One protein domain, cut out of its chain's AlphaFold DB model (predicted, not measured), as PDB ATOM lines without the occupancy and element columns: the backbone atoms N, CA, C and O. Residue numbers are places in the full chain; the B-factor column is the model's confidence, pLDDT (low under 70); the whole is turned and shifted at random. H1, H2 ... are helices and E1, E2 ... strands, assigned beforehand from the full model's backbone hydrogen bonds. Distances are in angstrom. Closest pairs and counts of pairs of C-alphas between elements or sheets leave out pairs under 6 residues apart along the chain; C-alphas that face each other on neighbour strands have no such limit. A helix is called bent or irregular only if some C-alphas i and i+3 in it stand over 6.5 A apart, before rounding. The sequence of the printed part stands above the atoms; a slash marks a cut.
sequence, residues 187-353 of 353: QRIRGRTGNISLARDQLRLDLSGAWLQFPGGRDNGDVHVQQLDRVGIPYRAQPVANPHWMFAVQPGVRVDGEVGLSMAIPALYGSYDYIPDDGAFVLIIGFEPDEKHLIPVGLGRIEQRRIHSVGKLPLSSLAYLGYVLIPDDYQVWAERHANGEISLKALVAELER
ATOM      1  N   GLN A 187     151.326 167.045 203.587       96.06
ATOM      2  CA  GLN A 187     149.982 167.009 204.155       96.06
ATOM      3  C   GLN A 187     149.697 165.632 204.744       96.06
ATOM      4  O   GLN A 187     149.917 164.612 204.091       96.06
ATOM      5  N   ARG A 188     149.197 165.591 205.980       95.88
ATOM      6  CA  ARG A 188     148.815 164.343 206.647       95.88
ATOM      7  C   ARG A 188     147.579 163.755 205.973       95.88
ATOM      8  O   ARG A 188     146.549 164.418 205.902       95.88
ATOM      9  N   ILE A 189     147.655 162.490 205.568       96.69
ATOM     10  CA  ILE A 189     146.497 161.714 205.110       96.69
ATOM     11  C   ILE A 189     146.373 160.411 205.903       96.69
ATOM     12  O   ILE A 189     147.337 159.909 206.492       96.69
ATOM     13  N   ARG A 190     145.158 159.862 205.918       96.00
ATOM     14  CA  ARG A 190     144.813 158.587 206.546       96.00
ATOM     15  C   ARG A 190     143.697 157.915 205.749       96.00
ATOM     16  O   ARG A 190     142.827 158.601 205.210       96.00
ATOM     17  N   GLY A 191     143.706 156.585 205.696       94.56
ATOM     18  CA  GLY A 191     142.594 155.821 205.124       94.56
ATOM     19  C   GLY A 191     141.295 156.016 205.907       94.56
ATOM     20  O   GLY A 191     141.322 156.378 207.083       94.56
ATOM     21  N   ARG A 192     140.153 155.757 205.271       94.12
ATOM     22  CA  ARG A 192     138.809 155.863 205.869       94.12
ATOM     23  C   ARG A 192     138.435 157.266 206.367       94.12
ATOM     24  O   ARG A 192     137.598 157.397 207.256       94.12
ATOM     25  N   THR A 193     139.033 158.317 205.800       87.75
ATOM     26  CA  THR A 193     138.829 159.715 206.248       87.75
ATOM     27  C   THR A 193     137.905 160.526 205.324       87.75
ATOM     28  O   THR A 193     137.763 161.731 205.494       87.75
ATOM     29  N   GLY A 194     137.227 159.883 204.366       91.69
ATOM     30  CA  GLY A 194     136.351 160.567 203.405       91.69
ATOM     31  C   GLY A 194     137.129 161.443 202.421       91.69
ATOM     32  O   GLY A 194     138.245 161.092 202.031       91.69
ATOM     33  N   ASN A 195     136.536 162.571 202.023       95.00
ATOM     34  CA  ASN A 195     137.113 163.486 201.037       95.00
ATOM     35  C   ASN A 195     138.304 164.269 201.600       95.00
ATOM     36  O   ASN A 195     138.176 164.988 202.589       95.00
ATOM     37  N   ILE A 196     139.434 164.202 200.902       96.00
ATOM     38  CA  ILE A 196     140.624 165.011 201.161       96.00
ATOM     39  C   ILE A 196     140.994 165.829 199.923       96.00
ATOM     40  O   ILE A 196     140.786 165.389 198.792       96.00
ATOM     41  N   SER A 197     141.553 167.017 200.143       96.44
ATOM     42  CA  SER A 197     142.042 167.917 199.096       96.44
ATOM     43  C   SER A 197     143.554 168.073 199.235       96.44
ATOM     44  O   SER A 197     144.061 168.312 200.327       96.44
ATOM     45  N   LEU A 198     144.274 167.886 198.134       95.94
ATOM     46  CA  LEU A 198     145.730 167.827 198.032       95.94
ATOM     47  C   LEU A 198     146.197 168.751 196.899       95.94
ATOM     48  O   LEU A 198     145.417 169.130 196.024       95.94
ATOM     49  N   ALA A 199     147.481 169.128 196.919       93.50
ATOM     50  CA  ALA A 199     148.089 169.996 195.902       93.50
ATOM     51  C   ALA A 199     147.274 171.280 195.614       93.50
ATOM     52  O   ALA A 199     147.019 171.621 194.464       93.50
ATOM     53  N   ARG A 200     146.837 171.989 196.669       92.50
ATOM     54  CA  ARG A 200     145.989 173.196 196.564       92.50
ATOM     55  C   ARG A 200     144.701 172.947 195.757       92.50
ATOM     56  O   ARG A 200     144.366 173.720 194.870       92.50
ATOM     57  N   ASP A 201     144.001 171.858 196.070       94.31
ATOM     58  CA  ASP A 201     142.727 171.457 195.453       94.31
ATOM     59  C   ASP A 201     142.795 170.954 194.003       94.31
ATOM     60  O   ASP A 201     141.781 170.630 193.373       94.31
ATOM     61  N   GLN A 202     144.010 170.784 193.487       95.50
ATOM     62  CA  GLN A 202     144.224 170.154 192.193       95.50
ATOM     63  C   GLN A 202     143.985 168.644 192.233       95.50
ATOM     64  O   GLN A 202     143.579 168.082 191.226       95.50
ATOM     65  N   LEU A 203     144.151 167.990 193.384       97.44
ATOM     66  CA  LEU A 203     143.850 166.570 193.557       97.44
ATOM     67  C   LEU A 203     142.892 166.385 194.734       97.44
ATOM     68  O   LEU A 203     143.173 166.834 195.840       97.44
ATOM     69  N   ARG A 204     141.773 165.701 194.516       97.81
ATOM     70  CA  ARG A 204     140.814 165.311 195.551       97.81
ATOM     71  C   ARG A 204     140.668 163.796 195.554       97.81
ATOM     72  O   ARG A 204     140.515 163.196 194.490       97.81
ATOM     73  N   LEU A 205     140.702 163.200 196.741       97.81
ATOM     74  CA  LEU A 205     140.531 161.761 196.937       97.81
ATOM     75  C   LEU A 205     139.392 161.515 197.922       97.81
ATOM     76  O   LEU A 205     139.382 162.123 198.989       97.81
ATOM     77  N   ASP A 206     138.475 160.609 197.598       97.62
ATOM     78  CA  ASP A 206     137.578 159.997 198.581       97.62
ATOM     79  C   ASP A 206     138.225 158.706 199.083       97.62
ATOM     80  O   ASP A 206     138.295 157.708 198.363       97.62
ATOM     81  N   LEU A 207     138.698 158.738 200.326       96.81
ATOM     82  CA  LEU A 207     139.353 157.611 200.984       96.81
ATOM     83  C   LEU A 207     138.422 156.858 201.941       96.81
ATOM     84  O   LEU A 207     138.900 156.036 202.722       96.81
ATOM     85  N   SER A 208     137.113 157.132 201.933       96.06
ATOM     86  CA  SER A 208     136.134 156.502 202.837       96.06
ATOM     87  C   SER A 208     136.186 154.968 202.822       96.06
ATOM     88  O   SER A 208     136.065 154.346 203.876       96.06
ATOM     89  N   GLY A 209     136.412 154.371 201.647       94.50
ATOM     90  CA  GLY A 209     136.479 152.923 201.431       94.50
ATOM     91  C   GLY A 209     137.890 152.336 201.364       94.50
ATOM     92  O   GLY A 209     138.019 151.163 201.025       94.50
ATOM     93  N   ALA A 210     138.929 153.122 201.662       96.50
ATOM     94  CA  ALA A 210     140.319 152.735 201.433       96.50
ATOM     95  C   ALA A 210     141.131 152.636 202.731       96.50
ATOM     96  O   ALA A 210     141.097 153.522 203.594       96.50
ATOM     97  N   TRP A 211     141.930 151.580 202.831       96.50
ATOM     98  CA  TRP A 211     143.010 151.414 203.793       96.50
ATOM     99  C   TRP A 211     144.321 151.859 203.158       96.50
ATOM    100  O   TRP A 211     144.616 151.529 202.013       96.50
ATOM    101  N   LEU A 212     145.111 152.622 203.910       97.00
ATOM    102  CA  LEU A 212     146.404 153.112 203.449       97.00
ATOM    103  C   LEU A 212     147.524 152.401 204.192       97.00
ATOM    104  O   LEU A 212     147.451 152.237 205.408       97.00
ATOM    105  N   GLN A 213     148.583 152.058 203.470       96.56
ATOM    106  CA  GLN A 213     149.818 151.550 204.044       96.56
ATOM    107  C   GLN A 213     150.994 152.401 203.560       96.56
ATOM    108  O   GLN A 213     151.428 152.340 202.407       96.56
ATOM    109  N   PHE A 214     151.517 153.210 204.473       95.62
ATOM    110  CA  PHE A 214     152.718 154.008 204.270       95.62
ATOM    111  C   PHE A 214     153.977 153.142 204.357       95.62
ATOM    112  O   PHE A 214     153.965 152.093 205.016       95.62
ATOM    113  N   PRO A 215     155.110 153.607 203.796       89.00
ATOM    114  CA  PRO A 215     156.399 152.979 204.050       89.00
ATOM    115  C   PRO A 215     156.647 152.811 205.556       89.00
ATOM    116  O   PRO A 215     156.429 153.734 206.351       89.00
ATOM    117  N   GLY A 216     157.074 151.609 205.946       85.00
ATOM    118  CA  GLY A 216     157.215 151.212 207.351       85.00
ATOM    119  C   GLY A 216     155.938 150.661 208.003       85.00
ATOM    120  O   GLY A 216     155.957 150.390 209.196       85.00
ATOM    121  N   GLY A 217     154.844 150.483 207.253       89.31
ATOM    122  CA  GLY A 217     153.640 149.775 207.712       89.31
ATOM    123  C   GLY A 217     152.629 150.624 208.488       89.31
ATOM    124  O   GLY A 217     151.718 150.073 209.097       89.31
ATOM    125  N   ARG A 218     152.771 151.953 208.481       92.38
ATOM    126  CA  ARG A 218     151.845 152.870 209.171       92.38
ATOM    127  C   ARG A 218     150.552 153.065 208.370       92.38
ATOM    128  O   ARG A 218     150.593 153.073 207.144       92.38
ATOM    129  N   ASP A 219     149.435 153.298 209.062       92.75
ATOM    130  CA  ASP A 219     148.105 153.524 208.460       92.75
ATOM    131  C   ASP A 219     147.807 155.005 208.129       92.75
ATOM    132  O   ASP A 219     146.754 155.349 207.587       92.75
ATOM    133  N   ASN A 220     148.731 155.896 208.491       94.94
ATOM    134  CA  ASN A 220     148.672 157.331 208.257       94.94
ATOM    135  C   ASN A 220     150.085 157.912 208.119       94.94
ATOM    136  O   ASN A 220     151.067 157.329 208.593       94.94
ATOM    137  N   GLY A 221     150.179 159.090 207.512       95.50
ATOM    138  CA  GLY A 221     151.453 159.763 207.312       95.50
ATOM    139  C   GLY A 221     151.331 160.996 206.433       95.50
ATOM    140  O   GLY A 221     150.272 161.287 205.877       95.50
ATOM    141  N   ASP A 222     152.426 161.738 206.350       96.06
ATOM    142  CA  ASP A 222     152.484 162.949 205.546       96.06
ATOM    143  C   ASP A 222     152.869 162.605 204.104       96.06
ATOM    144  O   ASP A 222     153.803 161.832 203.878       96.06
ATOM    145  N   VAL A 223     152.160 163.193 203.143       97.31
ATOM    146  CA  VAL A 223     152.450 163.089 201.712       97.31
ATOM    147  C   VAL A 223     152.706 164.463 201.112       97.31
ATOM    148  O   VAL A 223     152.030 165.439 201.424       97.31
ATOM    149  N   HIS A 224     153.682 164.538 200.225       97.94
ATOM    150  CA  HIS A 224     153.893 165.631 199.293       97.94
ATOM    151  C   HIS A 224     153.210 165.270 197.980       97.94
ATOM    152  O   HIS A 224     153.353 164.146 197.502       97.94
ATOM    153  N   VAL A 225     152.438 166.199 197.425       97.69
ATOM    154  CA  VAL A 225     151.756 165.994 196.148       97.69
ATOM    155  C   VAL A 225     152.128 167.120 195.214       97.69
ATOM    156  O   VAL A 225     151.876 168.284 195.523       97.69
ATOM    157  N   GLN A 226     152.682 166.765 194.062       95.69
ATOM    158  CA  GLN A 226     152.966 167.708 192.990       95.69
ATOM    159  C   GLN A 226     152.613 167.114 191.643       95.69
ATOM    160  O   GLN A 226     152.639 165.901 191.453       95.69
ATOM    161  N   GLN A 227     152.337 167.990 190.694       94.69
ATOM    162  CA  GLN A 227     152.196 167.597 189.311       94.69
ATOM    163  C   GLN A 227     153.575 167.457 188.651       94.69
ATOM    164  O   GLN A 227     154.472 168.268 188.877       94.69
ATOM    165  N   LEU A 228     153.725 166.424 187.834       93.19
ATOM    166  CA  LEU A 228     154.855 166.166 186.956       93.19
ATOM    167  C   LEU A 228     154.373 166.215 185.508       93.19
ATOM    168  O   LEU A 228     153.243 165.820 185.214       93.19
ATOM    169  N   ASP A 229     155.235 166.689 184.618       90.94
ATOM    170  CA  ASP A 229     155.064 166.540 183.179       90.94
ATOM    171  C   ASP A 229     155.652 165.204 182.696       90.94
ATOM    172  O   ASP A 229     156.258 164.451 183.461       90.94
ATOM    173  N   ARG A 230     155.498 164.926 181.401       88.56
ATOM    174  CA  ARG A 230     156.003 163.704 180.766       88.56
ATOM    175  C   ARG A 230     157.491 163.438 181.021       88.56
ATOM    176  O   ARG A 230     157.879 162.279 181.115       88.56
ATOM    177  N   VAL A 231     158.324 164.477 181.103       87.69
ATOM    178  CA  VAL A 231     159.780 164.327 181.274       87.69
ATOM    179  C   VAL A 231     160.132 163.986 182.723       87.69
ATOM    180  O   VAL A 231     161.100 163.264 182.965       87.69
ATOM    181  N   GLY A 232     159.334 164.464 183.681       90.75
ATOM    182  CA  GLY A 232     159.513 164.193 185.103       90.75
ATOM    183  C   GLY A 232     158.964 162.855 185.597       90.75
ATOM    184  O   GLY A 232     159.229 162.502 186.746       90.75
ATOM    185  N   ILE A 233     158.209 162.111 184.784       93.12
ATOM    186  CA  ILE A 233     157.650 160.803 185.159       93.12
ATOM    187  C   ILE A 233     158.743 159.723 185.053       93.12
ATOM    188  O   ILE A 233     159.141 159.366 183.945       93.12
ATOM    189  N   PRO A 234     159.197 159.121 186.172       92.62
ATOM    190  CA  PRO A 234     160.373 158.246 186.169       92.62
ATOM    191  C   PRO A 234     160.045 156.779 185.840       92.62
ATOM    192  O   PRO A 234     160.882 155.898 186.031       92.62
ATOM    193  N   TYR A 235     158.823 156.494 185.380       93.75
ATOM    194  CA  TYR A 235     158.316 155.140 185.170       93.75
ATOM    195  C   TYR A 235     157.906 154.907 183.730       93.75
ATOM    196  O   TYR A 235     157.354 155.777 183.058       93.75
ATOM    197  N   ARG A 236     158.130 153.675 183.272       91.94
ATOM    198  CA  ARG A 236     157.579 153.221 182.000       91.94
ATOM    199  C   ARG A 236     156.075 153.034 182.134       91.94
ATOM    200  O   ARG A 236     155.585 152.605 183.178       91.94
ATOM    201  N   ALA A 237     155.379 153.306 181.048       93.31
ATOM    202  CA  ALA A 237     153.956 153.084 180.908       93.31
ATOM    203  C   ALA A 237     153.667 151.926 179.952       93.31
ATOM    204  O   ALA A 237     154.457 151.661 179.041       93.31
ATOM    205  N   GLN A 238     152.513 151.281 180.126       90.94
ATOM    206  CA  GLN A 238     151.892 150.526 179.036       90.94
ATOM    207  C   GLN A 238     151.606 151.460 177.840       90.94
ATOM    208  O   GLN A 238     151.432 152.662 178.053       90.94
ATOM    209  N   PRO A 239     151.543 150.956 176.592       88.94
ATOM    210  CA  PRO A 239     151.403 151.800 175.400       88.94
ATOM    211  C   PRO A 239     150.254 152.822 175.465       88.94
ATOM    212  O   PRO A 239     150.477 153.998 175.184       88.94
ATOM    213  N   VAL A 240     149.067 152.410 175.929       92.19
ATOM    214  CA  VAL A 240     147.884 153.286 176.079       92.19
ATOM    215  C   VAL A 240     147.897 154.150 177.348       92.19
ATOM    216  O   VAL A 240     147.028 154.991 177.548       92.19
ATOM    217  N   ALA A 241     148.874 153.944 178.231       91.38
ATOM    218  CA  ALA A 241     148.945 154.540 179.561       91.38
ATOM    219  C   ALA A 241     150.024 155.624 179.659       91.38
ATOM    220  O   ALA A 241     150.678 155.733 180.693       91.38
ATOM    221  N   ASN A 242     150.248 156.389 178.586       91.94
ATOM    222  CA  ASN A 242     151.325 157.377 178.483       91.94
ATOM    223  C   ASN A 242     150.810 158.814 178.712       91.94
ATOM    224  O   ASN A 242     150.512 159.522 177.746       91.94
ATOM    225  N   PRO A 243     150.648 159.257 179.972       92.19
ATOM    226  CA  PRO A 243     150.083 160.560 180.282       92.19
ATOM    227  C   PRO A 243     151.067 161.697 180.000       92.19
ATOM    228  O   PRO A 243     152.273 161.590 180.221       92.19
ATOM    229  N   HIS A 244     150.525 162.843 179.592       88.12
ATOM    230  CA  HIS A 244     151.287 164.092 179.521       88.12
ATOM    231  C   HIS A 244     151.595 164.668 180.907       88.12
ATOM    232  O   HIS A 244     152.616 165.340 181.069       88.12
ATOM    233  N   TRP A 245     150.734 164.392 181.892       92.06
ATOM    234  CA  TRP A 245     150.899 164.835 183.271       92.06
ATOM    235  C   TRP A 245     150.421 163.797 184.273       92.06
ATOM    236  O   TRP A 245     149.442 163.088 184.039       92.06
ATOM    237  N   MET A 246     151.063 163.778 185.435       95.69
ATOM    238  CA  MET A 246     150.620 162.989 186.581       95.69
ATOM    239  C   MET A 246     150.823 163.756 187.877       95.69
ATOM    240  O   MET A 246     151.811 164.462 188.039       95.69
ATOM    241  N   PHE A 247     149.937 163.558 188.840       97.44
ATOM    242  CA  PHE A 247     150.225 163.842 190.235       97.44
ATOM    243  C   PHE A 247     151.123 162.742 190.789       97.44
ATOM    244  O   PHE A 247     150.759 161.569 190.759       97.44
ATOM    245  N   ALA A 248     152.284 163.124 191.309       97.06
ATOM    246  CA  ALA A 248     153.133 162.262 192.112       97.06
ATOM    247  C   ALA A 248     152.825 162.487 193.592       97.06
ATOM    248  O   ALA A 248     152.902 163.617 194.076       97.06
ATOM    249  N   VAL A 249     152.507 161.408 194.304       97.44
ATOM    250  CA  VAL A 249     152.290 161.378 195.753       97.44
ATOM    251  C   VAL A 249     153.511 160.732 196.403       97.44
ATOM    252  O   VAL A 249     153.844 159.580 196.123       97.44
ATOM    253  N   GLN A 250     154.207 161.494 197.245       96.75
ATOM    254  CA  GLN A 250     155.508 161.143 197.812       96.75
ATOM    255  C   GLN A 250     155.473 161.216 199.352       96.75
ATOM    256  O   GLN A 250     155.169 162.269 199.901       96.75
ATOM    257  N   PRO A 251     155.804 160.144 200.090       95.00
ATOM    258  CA  PRO A 251     156.213 158.851 199.564       95.00
ATOM    259  C   PRO A 251     155.030 158.124 198.910       95.00
ATOM    260  O   PRO A 251     153.874 158.444 199.178       95.00
ATOM    261  N   GLY A 252     155.323 157.115 198.089       93.06
ATOM    262  CA  GLY A 252     154.285 156.232 197.564       93.06
ATOM    263  C   GLY A 252     153.528 155.537 198.701       93.06
ATOM    264  O   GLY A 252     154.140 155.013 199.634       93.06
ATOM    265  N   VAL A 253     152.198 155.542 198.622       96.06
ATOM    266  CA  VAL A 253     151.301 154.937 199.617       96.06
ATOM    267  C   VAL A 253     150.561 153.781 198.961       96.06
ATOM    268  O   VAL A 253     149.904 153.987 197.941       96.06
ATOM    269  N   ARG A 254     150.664 152.578 199.536       96.81
ATOM    270  CA  ARG A 254     149.880 151.419 199.094       96.81
ATOM    271  C   ARG A 254     148.436 151.559 199.548       96.81
ATOM    272  O   ARG A 254     148.176 152.096 200.628       96.81
ATOM    273  N   VAL A 255     147.529 151.072 198.717       97.00
ATOM    274  CA  VAL A 255     146.088 151.179 198.921       97.00
ATOM    275  C   VAL A 255     145.479 149.789 198.879       97.00
ATOM    276  O   VAL A 255     145.857 148.971 198.046       97.00
ATOM    277  N   ASP A 256     144.550 149.545 199.793       96.31
ATOM    278  CA  ASP A 256     143.639 148.407 199.755       96.31
ATOM    279  C   ASP A 256     142.201 148.927 199.886       96.31
ATOM    280  O   ASP A 256     141.907 149.747 200.760       96.31
ATOM    281  N   GLY A 257     141.313 148.488 199.000       94.00
ATOM    282  CA  GLY A 257     139.966 149.033 198.835       94.00
ATOM    283  C   GLY A 257     139.853 150.086 197.729       94.00
ATOM    284  O   GLY A 257     140.741 150.256 196.897       94.00
ATOM    285  N   GLU A 258     138.714 150.773 197.697       93.81
ATOM    286  CA  GLU A 258     138.341 151.623 196.566       93.81
ATOM    287  C   GLU A 258     138.502 153.117 196.874       93.81
ATOM    288  O   GLU A 258     138.160 153.586 197.966       93.81
ATOM    289  N   VAL A 259     138.963 153.881 195.881       97.56
ATOM    290  CA  VAL A 259     139.236 155.323 195.995       97.56
ATOM    291  C   VAL A 259     138.422 156.105 194.972       97.56
ATOM    292  O   VAL A 259     138.471 155.814 193.779       97.56
ATOM    293  N   GLY A 260     137.692 157.129 195.416       97.69
ATOM    294  CA  GLY A 260     137.130 158.133 194.506       97.69
ATOM    295  C   GLY A 260     138.188 159.175 194.148       97.69
ATOM    296  O   GLY A 260     138.979 159.565 195.005       97.69
ATOM    297  N   LEU A 261     138.216 159.638 192.899       98.00
ATOM    298  CA  LEU A 261     139.257 160.538 192.404       98.00
ATOM    299  C   LEU A 261     138.645 161.732 191.671       98.00
ATOM    300  O   LEU A 261     137.788 161.576 190.808       98.00
ATOM    301  N   SER A 262     139.129 162.934 191.981       98.12
ATOM    302  CA  SER A 262     138.924 164.105 191.133       98.12
ATOM    303  C   SER A 262     140.222 164.880 190.975       98.12
ATOM    304  O   SER A 262     140.833 165.270 191.967       98.12
ATOM    305  N   MET A 263     140.631 165.157 189.742       97.56
ATOM    306  CA  MET A 263     141.862 165.891 189.454       97.56
ATOM    307  C   MET A 263     141.606 167.086 188.539       97.56
ATOM    308  O   MET A 263     140.792 167.016 187.624       97.56
ATOM    309  N   ALA A 264     142.286 168.195 188.802       96.50
ATOM    310  CA  ALA A 264     142.271 169.359 187.937       96.50
ATOM    311  C   ALA A 264     143.059 169.065 186.662       96.50
ATOM    312  O   ALA A 264     144.131 168.459 186.701       96.50
ATOM    313  N   ILE A 265     142.529 169.542 185.545       94.88
ATOM    314  CA  ILE A 265     143.230 169.523 184.274       94.88
ATOM    315  C   ILE A 265     144.200 170.719 184.254       94.88
ATOM    316  O   ILE A 265     143.792 171.842 184.578       94.88
ATOM    317  N   PRO A 266     145.487 170.519 183.932       91.19
ATOM    318  CA  PRO A 266     146.432 171.623 183.805       91.19
ATOM    319  C   PRO A 266     146.181 172.439 182.537       91.19
ATOM    320  O   PRO A 266     145.605 171.953 181.577       91.19
ATOM    321  N   ALA A 267     146.645 173.685 182.506       90.50
ATOM    322  CA  ALA A 267     146.721 174.422 181.251       90.50
ATOM    323  C   ALA A 267     148.015 174.035 180.515       90.50
ATOM    324  O   ALA A 267     149.104 174.126 181.090       90.50
ATOM    325  N   LEU A 268     147.923 173.645 179.244       86.88
ATOM    326  CA  LEU A 268     149.080 173.406 178.382       86.88
ATOM    327  C   LEU A 268     149.417 174.714 177.661       86.88
ATOM    328  O   LEU A 268     148.593 175.253 176.928       86.88
ATOM    329  N   TYR A 269     150.613 175.256 177.907       87.06
ATOM    330  CA  TYR A 269     151.030 176.577 177.404       87.06
ATOM    331  C   TYR A 269     150.032 177.707 177.731       87.06
ATOM    332  O   TYR A 269     149.868 178.650 176.964       87.06
ATOM    333  N   GLY A 270     149.354 177.607 178.880       89.06
ATOM    334  CA  GLY A 270     148.345 178.576 179.316       89.06
ATOM    335  C   GLY A 270     146.952 178.387 178.703       89.06
ATOM    336  O   GLY A 270     146.061 179.162 179.039       89.06
ATOM    337  N   SER A 271     146.742 177.361 177.869       91.56
ATOM    338  CA  SER A 271     145.450 177.062 177.240       91.56
ATOM    339  C   SER A 271     144.875 175.695 177.642       91.56
ATOM    340  O   SER A 271     145.586 174.801 178.103       91.56
ATOM    341  N   TYR A 272     143.564 175.552 177.448       93.06
ATOM    342  CA  TYR A 272     142.788 174.321 177.604       93.06
ATOM    343  C   TYR A 272     142.271 173.774 176.266       93.06
ATOM    344  O   TYR A 272     141.540 172.796 176.273       93.06
ATOM    345  N   ASP A 273     142.660 174.354 175.127       92.62
ATOM    346  CA  ASP A 273     142.123 173.981 173.801       92.62
ATOM    347  C   ASP A 273     142.415 172.527 173.396       92.62
ATOM    348  O   ASP A 273     141.812 171.992 172.475       92.62
ATOM    349  N   TYR A 274     143.360 171.882 174.078       91.31
ATOM    350  CA  TYR A 274     143.702 170.476 173.870       91.31
ATOM    351  C   TYR A 274     142.750 169.506 174.595       91.31
ATOM    352  O   TYR A 274     142.922 168.291 174.502       91.31
ATOM    353  N   ILE A 275     141.806 170.032 175.379       92.69
ATOM    354  CA  ILE A 275     140.884 169.265 176.211       92.69
ATOM    355  C   ILE A 275     139.549 169.122 175.481       92.69
ATOM    356  O   ILE A 275     139.004 170.138 175.052       92.69
ATOM    357  N   PRO A 276     139.015 167.894 175.357       93.38
ATOM    358  CA  PRO A 276     137.680 167.672 174.813       93.38
ATOM    359  C   PRO A 276     136.583 168.370 175.627       93.38
ATOM    360  O   PRO A 276     136.790 168.742 176.784       93.38
ATOM    361  N   ASP A 277     135.398 168.483 175.031       92.69
ATOM    362  CA  ASP A 277     134.226 169.053 175.694       92.69
ATOM    363  C   ASP A 277     133.833 168.289 176.971       92.69
ATOM    364  O   ASP A 277     134.126 167.099 177.157       92.69
ATOM    365  N   ASP A 278     133.119 168.989 177.856       96.25
ATOM    366  CA  ASP A 278     132.541 168.391 179.056       96.25
ATOM    367  C   ASP A 278     131.683 167.169 178.691       96.25
ATOM    368  O   ASP A 278     130.891 167.164 177.747       96.25
ATOM    369  N   GLY A 279     131.832 166.117 179.485       96.19
ATOM    370  CA  GLY A 279     131.170 164.840 179.306       96.19
ATOM    371  C   GLY A 279     132.039 163.761 178.663       96.19
ATOM    372  O   GLY A 279     131.698 162.590 178.839       96.19
ATOM    373  N   ALA A 280     133.144 164.121 178.001       97.62
ATOM    374  CA  ALA A 280     134.069 163.168 177.389       97.62
ATOM    375  C   ALA A 280     134.767 162.275 178.429       97.62
ATOM    376  O   ALA A 280     135.089 162.709 179.544       97.62
ATOM    377  N   PHE A 281     135.028 161.022 178.051       98.00
ATOM    378  CA  PHE A 281     135.749 160.066 178.879       98.00
ATOM    379  C   PHE A 281     137.261 160.149 178.669       98.00
ATOM    380  O   PHE A 281     137.767 160.408 177.575       98.00
ATOM    381  N   VAL A 282     137.991 159.861 179.741       97.50
ATOM    382  CA  VAL A 282     139.450 159.732 179.766       97.50
ATOM    383  C   VAL A 282     139.837 158.448 180.482       97.50
ATOM    384  O   VAL A 282     139.115 157.965 181.356       97.50
ATOM    385  N   LEU A 283     141.005 157.910 180.153       97.69
ATOM    386  CA  LEU A 283     141.561 156.759 180.846       97.69
ATOM    387  C   LEU A 283     142.351 157.251 182.058       97.69
ATOM    388  O   LEU A 283     143.287 158.034 181.905       97.69
ATOM    389  N   ILE A 284     141.990 156.813 183.261       98.25
ATOM    390  CA  ILE A 284     142.738 157.134 184.481       98.25
ATOM    391  C   ILE A 284     143.920 156.181 184.586       98.25
ATOM    392  O   ILE A 284     143.767 154.963 184.473       98.25
ATOM    393  N   ILE A 285     145.097 156.750 184.830       98.12
ATOM    394  CA  ILE A 285     146.364 156.032 184.935       98.12
ATOM    395  C   ILE A 285     146.827 156.030 186.390       98.12
ATOM    396  O   ILE A 285     146.860 157.077 187.041       98.12
ATOM    397  N   GLY A 286     147.209 154.853 186.876       97.50
ATOM    398  CA  GLY A 286     147.771 154.632 188.202       97.50
ATOM    399  C   GLY A 286     149.137 153.954 188.142       97.50
ATOM    400  O   GLY A 286     149.649 153.617 187.072       97.50
ATOM    401  N   PHE A 287     149.732 153.741 189.313       97.00
ATOM    402  CA  PHE A 287     150.998 153.027 189.462       97.00
ATOM    403  C   PHE A 287     150.771 151.608 189.980       97.00
ATOM    404  O   PHE A 287     150.161 151.439 191.036       97.00
ATOM    405  N   GLU A 288     151.318 150.613 189.282       95.56
ATOM    406  CA  GLU A 288     151.350 149.224 189.747       95.56
ATOM    407  C   GLU A 288     152.613 148.998 190.593       95.56
ATOM    408  O   GLU A 288     153.729 148.949 190.050       95.56
ATOM    409  N   PRO A 289     152.484 148.915 191.931       93.69
ATOM    410  CA  PRO A 289     153.622 148.874 192.826       93.69
ATOM    411  C   PRO A 289     154.447 147.603 192.719       93.69
ATOM    412  O   PRO A 289     155.593 147.665 193.149       93.69
ATOM    413  N   ASP A 290     153.956 146.482 192.195       92.75
ATOM    414  CA  ASP A 290     154.756 145.255 192.141       92.75
ATOM    415  C   ASP A 290     155.638 145.212 190.890       92.75
ATOM    416  O   ASP A 290     156.860 145.064 191.018       92.75
ATOM    417  N   GLU A 291     155.081 145.495 189.710       92.81
ATOM    418  CA  GLU A 291     155.835 145.536 188.446       92.81
ATOM    419  C   GLU A 291     156.556 146.868 188.179       92.81
ATOM    420  O   GLU A 291     157.445 146.922 187.328       92.81
ATOM    421  N   LYS A 292     156.270 147.918 188.962       93.75
ATOM    422  CA  LYS A 292     156.917 149.244 188.877       93.75
ATOM    423  C   LYS A 292     156.689 149.939 187.528       93.75
ATOM    424  O   LYS A 292     157.617 150.503 186.944       93.75
ATOM    425  N   HIS A 293     155.455 149.919 187.036       95.00
ATOM    426  CA  HIS A 293     155.069 150.615 185.807       95.00
ATOM    427  C   HIS A 293     153.708 151.309 185.938       95.00
ATOM    428  O   HIS A 293     152.985 151.114 186.918       95.00
ATOM    429  N   LEU A 294     153.371 152.142 184.958       96.81
ATOM    430  CA  LEU A 294     152.089 152.839 184.884       96.81
ATOM    431  C   LEU A 294     151.073 152.018 184.091       96.81
ATOM    432  O   LEU A 294     151.390 151.523 183.002       96.81
ATOM    433  N   ILE A 295     149.861 151.905 184.635       97.06
ATOM    434  CA  ILE A 295     148.766 151.114 184.062       97.06
ATOM    435  C   ILE A 295     147.444 151.887 184.077       97.06
ATOM    436  O   ILE A 295     147.246 152.746 184.941       97.06
ATOM    437  N   PRO A 296     146.506 151.567 183.175       97.31
ATOM    438  CA  PRO A 296     145.122 151.998 183.302       97.31
ATOM    439  C   PRO A 296     144.480 151.404 184.558       97.31
ATOM    440  O   PRO A 296     144.590 150.204 184.804       97.31
ATOM    441  N   VAL A 297     143.787 152.233 185.335       97.12
ATOM    442  CA  VAL A 297     143.119 151.824 186.589       97.12
ATOM    443  C   VAL A 297     141.621 152.123 186.607       97.12
ATOM    444  O   VAL A 297     140.921 151.696 187.521       97.12
ATOM    445  N   GLY A 298     141.108 152.832 185.602       97.25
ATOM    446  CA  GLY A 298     139.678 153.067 185.426       97.25
ATOM    447  C   GLY A 298     139.389 154.173 184.423       97.25
ATOM    448  O   GLY A 298     140.278 154.612 183.693       97.25
ATOM    449  N   LEU A 299     138.141 154.632 184.404       97.56
ATOM    450  CA  LEU A 299     137.696 155.755 183.585       97.56
ATOM    451  C   LEU A 299     137.466 157.002 184.424       97.56
ATOM    452  O   LEU A 299     137.064 156.931 185.586       97.56
ATOM    453  N   GLY A 300     137.677 158.148 183.797       97.88
ATOM    454  CA  GLY A 300     137.261 159.444 184.295       97.88
ATOM    455  C   GLY A 300     136.380 160.154 183.284       97.88
ATOM    456  O   GLY A 300     136.389 159.817 182.102       97.88
ATOM    457  N   ARG A 301     135.636 161.149 183.753       98.06
ATOM    458  CA  ARG A 301     134.815 162.033 182.934       98.06
ATOM    459  C   ARG A 301     135.254 163.472 183.129       98.06
ATOM    460  O   ARG A 301     135.511 163.883 184.262       98.06
ATOM    461  N   ILE A 302     135.364 164.205 182.029       97.75
ATOM    462  CA  ILE A 302     135.701 165.625 182.044       97.75
ATOM    463  C   ILE A 302     134.451 166.418 182.407       97.75
ATOM    464  O   ILE A 302     133.428 166.296 181.743       97.75
ATOM    465  N   GLU A 303     134.531 167.221 183.457       97.00
ATOM    466  CA  GLU A 303     133.483 168.152 183.867       97.00
ATOM    467  C   GLU A 303     134.153 169.414 184.416       97.00
ATOM    468  O   GLU A 303     134.973 169.340 185.335       97.00
ATOM    469  N   GLN A 304     133.840 170.584 183.854       93.75
ATOM    470  CA  GLN A 304     134.336 171.879 184.329       93.75
ATOM    471  C   GLN A 304     135.868 171.928 184.486       93.75
ATOM    472  O   GLN A 304     136.396 172.429 185.482       93.75
ATOM    473  N   ARG A 305     136.600 171.402 183.491       93.31
ATOM    474  CA  ARG A 305     138.080 171.299 183.492       93.31
ATOM    475  C   ARG A 305     138.646 170.456 184.639       93.31
ATOM    476  O   ARG A 305     139.786 170.644 185.079       93.31
ATOM    477  N   ARG A 306     137.858 169.515 185.137       96.69
ATOM    478  CA  ARG A 306     138.291 168.495 186.084       96.69
ATOM    479  C   ARG A 306     137.941 167.131 185.539       96.69
ATOM    480  O   ARG A 306     137.016 166.979 184.757       96.69
ATOM    481  N   ILE A 307     138.690 166.139 185.976       97.69
ATOM    482  CA  ILE A 307     138.409 164.740 185.692       97.69
ATOM    483  C   ILE A 307     137.863 164.139 186.967       97.69
ATOM    484  O   ILE A 307     138.518 164.225 188.005       97.69
ATOM    485  N   HIS A 308     136.687 163.537 186.884       98.31
ATOM    486  CA  HIS A 308     136.039 162.813 187.970       98.31
ATOM    487  C   HIS A 308     136.039 161.327 187.637       98.31
ATOM    488  O   HIS A 308     135.661 160.963 186.527       98.31
ATOM    489  N   SER A 309     136.475 160.461 188.551       98.06
ATOM    490  CA  SER A 309     136.423 159.020 188.309       98.06
ATOM    491  C   SER A 309     134.987 158.550 188.106       98.06
ATOM    492  O   SER A 309     134.077 158.928 188.847       98.06
ATOM    493  N   VAL A 310     134.792 157.694 187.106       97.06
ATOM    494  CA  VAL A 310     133.537 156.983 186.890       97.06
ATOM    495  C   VAL A 310     133.499 155.833 187.891       97.06
ATOM    496  O   VAL A 310     134.174 154.820 187.722       97.06
ATOM    497  N   GLY A 311     132.755 156.027 188.977       93.69
ATOM    498  CA  GLY A 311     132.769 155.110 190.114       93.69
ATOM    499  C   GLY A 311     134.050 155.219 190.948       93.69
ATOM    500  O   GLY A 311     134.809 156.190 190.851       93.69
ATOM    501  N   LYS A 312     134.261 154.229 191.820       93.44
ATOM    502  CA  LYS A 312     135.472 154.135 192.636       93.44
ATOM    503  C   LYS A 312     136.519 153.266 191.944       93.44
ATOM    504  O   LYS A 312     136.191 152.324 191.229       93.44
ATOM    505  N   LEU A 313     137.784 153.608 192.158       96.56
ATOM    506  CA  LEU A 313     138.924 153.000 191.486       96.56
ATOM    507  C   LEU A 313     139.595 151.952 192.385       96.56
ATOM    508  O   LEU A 313     139.891 152.267 193.544       96.56
ATOM    509  N   PRO A 314     139.903 150.751 191.863       93.75
ATOM    510  CA  PRO A 314     140.677 149.734 192.570       93.75
ATOM    511  C   PRO A 314     142.179 150.045 192.465       93.75
ATOM    512  O   PRO A 314     142.923 149.396 191.733       93.75
ATOM    513  N   LEU A 315     142.633 151.096 193.149       96.19
ATOM    514  CA  LEU A 315     144.040 151.497 193.131       96.19
ATOM    515  C   LEU A 315     144.879 150.580 194.028       96.19
ATOM    516  O   LEU A 315     144.559 150.417 195.198       96.19
ATOM    517  N   SER A 316     146.013 150.089 193.524       96.31
ATOM    518  CA  SER A 316     147.043 149.422 194.344       96.31
ATOM    519  C   SER A 316     147.960 150.429 195.062       96.31
ATOM    520  O   SER A 316     148.638 150.111 196.046       96.31
ATOM    521  N   SER A 317     148.040 151.662 194.549       97.19
ATOM    522  CA  SER A 317     148.940 152.709 195.039       97.19
ATOM    523  C   SER A 317     148.438 154.111 194.688       97.19
ATOM    524  O   SER A 317     147.877 154.323 193.615       97.19
ATOM    525  N   LEU A 318     148.710 155.086 195.562       97.31
ATOM    526  CA  LEU A 318     148.515 156.515 195.278       97.31
ATOM    527  C   LEU A 318     149.735 157.169 194.615       97.31
ATOM    528  O   LEU A 318     149.664 158.344 194.278       97.31
ATOM    529  N   ALA A 319     150.861 156.457 194.469       96.56
ATOM    530  CA  ALA A 319     152.158 157.060 194.147       96.56
ATOM    531  C   ALA A 319     152.149 157.936 192.883       96.56
ATOM    532  O   ALA A 319     152.792 158.984 192.871       96.56
ATOM    533  N   TYR A 320     151.421 157.518 191.844       97.31
ATOM    534  CA  TYR A 320     151.229 158.296 190.623       97.31
ATOM    535  C   TYR A 320     149.788 158.172 190.154       97.31
ATOM    536  O   TYR A 320     149.286 157.058 190.012       97.31
ATOM    537  N   LEU A 321     149.145 159.313 189.907       98.00
ATOM    538  CA  LEU A 321     147.769 159.411 189.429       98.00
ATOM    539  C   LEU A 321     147.715 160.401 188.274       98.00
ATOM    540  O   LEU A 321     148.113 161.553 188.418       98.00
ATOM    541  N   GLY A 322     147.225 159.970 187.125       97.19
ATOM    542  CA  GLY A 322     147.108 160.826 185.953       97.19
ATOM    543  C   GLY A 322     146.000 160.364 185.036       97.19
ATOM    544  O   GLY A 322     145.153 159.555 185.417       97.19
ATOM    545  N   TYR A 323     146.017 160.880 183.816       96.69
ATOM    546  CA  TYR A 323     145.028 160.533 182.813       96.69
ATOM    547  C   TYR A 323     145.608 160.599 181.403       96.69
ATOM    548  O   TYR A 323     146.591 161.299 181.144       96.69
ATOM    549  N   VAL A 324     144.962 159.882 180.495       96.00
ATOM    550  CA  VAL A 324     145.199 159.928 179.053       96.00
ATOM    551  C   VAL A 324     143.865 160.217 178.375       96.00
ATOM    552  O   VAL A 324     142.834 159.658 178.753       96.00
ATOM    553  N   LEU A 325     143.877 161.121 177.395       95.31
ATOM    554  CA  LEU A 325     142.695 161.401 176.584       95.31
ATOM    555  C   LEU A 325     142.360 160.171 175.738       95.31
ATOM    556  O   LEU A 325     143.246 159.592 175.111       95.31
ATOM    557  N   ILE A 326     141.089 159.781 175.725       96.00
ATOM    558  CA  ILE A 326     140.602 158.726 174.839       96.00
ATOM    559  C   ILE A 326     140.222 159.391 173.509       96.00
ATOM    560  O   ILE A 326     139.448 160.351 173.546       96.00
ATOM    561  N   PRO A 327     140.747 158.934 172.357       94.25
ATOM    562  CA  PRO A 327     140.380 159.511 171.067       94.25
ATOM    563  C   PRO A 327     138.876 159.381 170.800       94.25
ATOM    564  O   PRO A 327     138.251 158.417 171.249       94.25
ATOM    565  N   ASP A 328     138.312 160.324 170.045       94.06
ATOM    566  CA  ASP A 328     136.862 160.431 169.814       94.06
ATOM    567  C   ASP A 328     136.243 159.130 169.279       94.06
ATOM    568  O   ASP A 328     135.214 158.680 169.784       94.06
ATOM    569  N   ASP A 329     136.935 158.456 168.354       95.25
ATOM    570  CA  ASP A 329     136.506 157.182 167.758       95.25
ATOM    571  C   ASP A 329     136.324 156.049 168.792       95.25
ATOM    572  O   ASP A 329     135.611 155.074 168.540       95.25
ATOM    573  N   TYR A 330     136.924 156.179 169.980       96.44
ATOM    574  CA  TYR A 330     136.865 155.187 171.054       96.44
ATOM    575  C   TYR A 330     135.988 155.607 172.242       96.44
ATOM    576  O   TYR A 330     135.825 154.828 173.187       96.44
ATOM    577  N   GLN A 331     135.361 156.788 172.204       97.25
ATOM    578  CA  GLN A 331     134.462 157.250 173.272       97.25
ATOM    579  C   GLN A 331     133.270 156.303 173.473       97.25
ATOM    580  O   GLN A 331     132.882 156.035 174.609       97.25
ATOM    581  N   VAL A 332     132.757 155.698 172.393       97.12
ATOM    582  CA  VAL A 332     131.689 154.684 172.468       97.12
ATOM    583  C   VAL A 332     132.110 153.462 173.292       97.12
ATOM    584  O   VAL A 332     131.315 152.908 174.045       97.12
ATOM    585  N   TRP A 333     133.375 153.045 173.213       97.44
ATOM    586  CA  TRP A 333     133.881 151.924 174.006       97.44
ATOM    587  C   TRP A 333     134.040 152.306 175.477       97.44
ATOM    588  O   TRP A 333     133.738 151.497 176.357       97.44
ATOM    589  N   ALA A 334     134.467 153.541 175.751       97.44
ATOM    590  CA  ALA A 334     134.519 154.065 177.110       97.44
ATOM    591  C   ALA A 334     133.121 154.126 177.745       97.44
ATOM    592  O   ALA A 334     132.954 153.689 178.882       97.44
ATOM    593  N   GLU A 335     132.104 154.560 176.996       97.62
ATOM    594  CA  GLU A 335     130.711 154.568 177.452       97.62
ATOM    595  C   GLU A 335     130.208 153.157 177.789       97.62
ATOM    596  O   GLU A 335     129.655 152.932 178.867       97.62
ATOM    597  N   ARG A 336     130.481 152.167 176.932       97.81
ATOM    598  CA  ARG A 336     130.134 150.762 177.210       97.81
ATOM    599  C   ARG A 336     130.801 150.239 178.480       97.81
ATOM    600  O   ARG A 336     130.184 149.486 179.232       97.81
ATOM    601  N   HIS A 337     132.049 150.629 178.747       97.38
ATOM    602  CA  HIS A 337     132.705 150.271 180.004       97.38
ATOM    603  C   HIS A 337     132.060 150.985 181.200       97.38
ATOM    604  O   HIS A 337     131.786 150.336 182.208       97.38
ATOM    605  N   ALA A 338     131.766 152.283 181.078       96.88
ATOM    606  CA  ALA A 338     131.093 153.070 182.112       96.88
ATOM    607  C   ALA A 338     129.709 152.501 182.480       96.88
ATOM    608  O   ALA A 338     129.338 152.500 183.653       96.88
ATOM    609  N   ASN A 339     128.990 151.943 181.501       96.69
ATOM    610  CA  ASN A 339     127.704 151.264 181.687       96.69
ATOM    611  C   ASN A 339     127.833 149.813 182.194       96.69
ATOM    612  O   ASN A 339     126.826 149.139 182.403       96.69
ATOM    613  N   GLY A 340     129.057 149.310 182.396       95.44
ATOM    614  CA  GLY A 340     129.320 147.952 182.882       95.44
ATOM    615  C   GLY A 340     129.159 146.846 181.832       95.44
ATOM    616  O   GLY A 340     129.156 145.669 182.188       95.44
ATOM    617  N   GLU A 341     129.046 147.187 180.547       97.50
ATOM    618  CA  GLU A 341     128.870 146.213 179.459       97.50
ATOM    619  C   GLU A 341     130.171 145.493 179.089       97.50
ATOM    620  O   GLU A 341     130.150 144.353 178.621       97.50
ATOM    621  N   ILE A 342     131.311 146.165 179.272       97.50
ATOM    622  CA  ILE A 342     132.645 145.611 179.028       97.50
ATOM    623  C   ILE A 342     133.564 145.866 180.224       97.50
ATOM    624  O   ILE A 342     133.384 146.812 180.991       97.50
ATOM    625  N   SER A 343     134.589 145.027 180.372       96.94
ATOM    626  CA  SER A 343     135.636 145.230 181.380       96.94
ATOM    627  C   SER A 343     136.638 146.313 180.958       96.94
ATOM    628  O   SER A 343     136.836 146.543 179.765       96.94
ATOM    629  N   LEU A 344     137.362 146.893 181.925       95.88
ATOM    630  CA  LEU A 344     138.464 147.825 181.647       95.88
ATOM    631  C   LEU A 344     139.520 147.197 180.727       95.88
ATOM    632  O   LEU A 344     140.020 147.845 179.816       95.88
ATOM    633  N   LYS A 345     139.818 145.905 180.918       95.75
ATOM    634  CA  LYS A 345     140.757 145.163 180.067       95.75
ATOM    635  C   LYS A 345     140.289 145.096 178.610       95.75
ATOM    636  O   LYS A 345     141.118 145.175 177.712       95.75
ATOM    637  N   ALA A 346     138.984 144.948 178.377       96.56
ATOM    638  CA  ALA A 346     138.424 144.938 177.028       96.56
ATOM    639  C   ALA A 346     138.502 146.326 176.372       96.56
ATOM    640  O   ALA A 346     138.874 146.408 175.208       96.56
ATOM    641  N   LEU A 347     138.230 147.399 177.125       96.75
ATOM    642  CA  LEU A 347     138.431 148.772 176.650       96.75
ATOM    643  C   LEU A 347     139.899 149.030 176.277       96.75
ATOM    644  O   LEU A 347     140.182 149.516 175.190       96.75
ATOM    645  N   VAL A 348     140.832 148.669 177.161       96.56
ATOM    646  CA  VAL A 348     142.276 148.823 176.924       96.56
ATOM    647  C   VAL A 348     142.720 148.063 175.676       96.56
ATOM    648  O   VAL A 348     143.438 148.624 174.859       96.56
ATOM    649  N   ALA A 349     142.250 146.828 175.489       95.31
ATOM    650  CA  ALA A 349     142.576 146.038 174.305       95.31
ATOM    651  C   ALA A 349     142.047 146.659 173.002       95.31
ATOM    652  O   ALA A 349     142.654 146.468 171.953       95.31
ATOM    653  N   GLU A 350     140.925 147.382 173.049       95.25
ATOM    654  CA  GLU A 350     140.416 148.101 171.881       95.25
ATOM    655  C   GLU A 350     141.281 149.324 171.558       95.25
ATOM    656  O   GLU A 350     141.597 149.549 170.398       95.25
ATOM    657  N   LEU A 351     141.732 150.057 172.580       94.50
ATOM    658  CA  LEU A 351     142.634 151.205 172.430       94.50
ATOM    659  C   LEU A 351     144.040 150.828 171.925       94.50
ATOM    660  O   LEU A 351     144.794 151.704 171.511       94.50
ATOM    661  N   GLU A 352     144.417 149.550 172.002       92.56
ATOM    662  CA  GLU A 352     145.701 149.026 171.514       92.56
ATOM    663  C   GLU A 352     145.675 148.581 170.042       92.56
ATOM    664  O   GLU A 352     146.737 148.274 169.493       92.56
ATOM    665  N   ARG A 353     144.493 148.510 169.419       87.06
ATOM    666  CA  ARG A 353     144.341 148.196 167.991       87.06
ATOM    667  C   ARG A 353     144.599 149.421 167.135       87.06
ATOM    668  O   ARG A 353     145.287 149.242 166.103       87.06
TER     669      ARG A 353
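Overview. This is residues 187 to 353 of the 353 residues of an uncharacterized protein of Alkalilimnicola ehrlichii (UniProt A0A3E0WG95). One ten-stranded sheet is strongly curled and folded back on itself like part of a barrel, with its edge strands E1 and E2 coming close together at one end, while a helical hairpin, H1 and H2, packs across E7 and E8 at the other. The strands follow one another as E1 to E10 along the 167 printed residues, then come H1 and H2. Across the sheet the order is E1, E4, E5, E10, E7, E8, E9, E6, E3, E2, antiparallel throughout, and the class is mixed, helices and strands. The whole is compact, with a radius of gyration of the C-alphas of 15.1 A and spans of 45 by 37 by 29 A.

Along the chain. Find C-alpha 187 at (149.982, 167.009, 204.155); there E1 begins and runs to residue 190. E2 is residues 195 to 198, and E3, residues 203 to 213, covers 19.3 A and bends by 103 degrees at residue 209. E4, residues 220 to 229, is 27.5 A long, and E5 follows at residues 245 to 250. E6, residues 254 to 264, begins with C-alpha 254 at (149.880, 151.419, 199.094), spans 22.5 A and bends by 112 degrees at residue 257. Next come E7, residues 281 to 288, 21.9 A, and E8, residues 293 to 303, 27.9 A, which bends by 65 degrees at residue 298. E9 is residues 306 to 309 and E10 residues 320 to 325. H1, residues 328 to 338, is 15.5 A long and irregular, with C-alphas 329 and 332 7.2 A apart. H2, residues 344 to 351, ends with C-alpha 351 at (142.634, 151.205, 172.430).

Arrangement. Start with the sheet, a folded sheet, bent back into two leaves that face each other: E1, E4, E5, E10, E7, E8 and E9 face E3 and E2, with E6 as the hinge. At edge strand E1, N 187 and O 223 of E4 are 2.8 A apart, within hydrogen-bond range. The pairing of E4 is staggered: residues 220 to 223 pair with E1, and 224 to 229 with E5 in a hairpin, where N 228 and O 246 are 2.7 A apart. Next, N 247 of E5 and O 321 of E10 are 2.7 A apart, and N 285 of E7 and O 322 of E10 2.9 A. E7, E8 and E9 form a meander, each strand the antiparallel neighbour of the one before; look at N 284 and O 298, 2.8 A, and N 301 and O 308, 2.8 A. E6 to E9 and E7 to E10 are each a Greek key, a meander of three with the first strand the antiparallel neighbour of the fourth. N 307 of E9 and O 263 of E6 are 2.8 A apart, N 204 of E3 and O 262 of E6 2.8 A, and N 196 of E2 and O 205 of E3 2.8 A. The closest C-alphas of edge strands E1 and E2 are those of Gln 187 and Leu 198, 7.5 A apart. H1 is on the sheet at a height of 9.2 A, over E8 and only just over E7, where 3 of its C-alphas fall; it runs across the strands, at 86 degrees to E8 on the local plane. H2, also on the sheet, at a height of 9.5 A, lies over E8. H1 and H2 touch in a helical hairpin, closest at the C-alphas of Trp 333 and Leu 347, 6.1 A, at a shallow tilt of 11 degrees, opposite ways. In H2 every O i to N i+4 pair is within hydrogen-bond range; in H1, 5 of 7.

Size, cuts and confidence. The two C-alphas farthest apart, those of Gly 216 and Asp 329, are 45.1 A apart. The long links are E4 to E5, with 15 residues between them, and E6 to E7, with 16. The printed part has no cut and ends at residue 353, the chain's last. Its mean pLDDT is 95.0, and no printed residue is under 70.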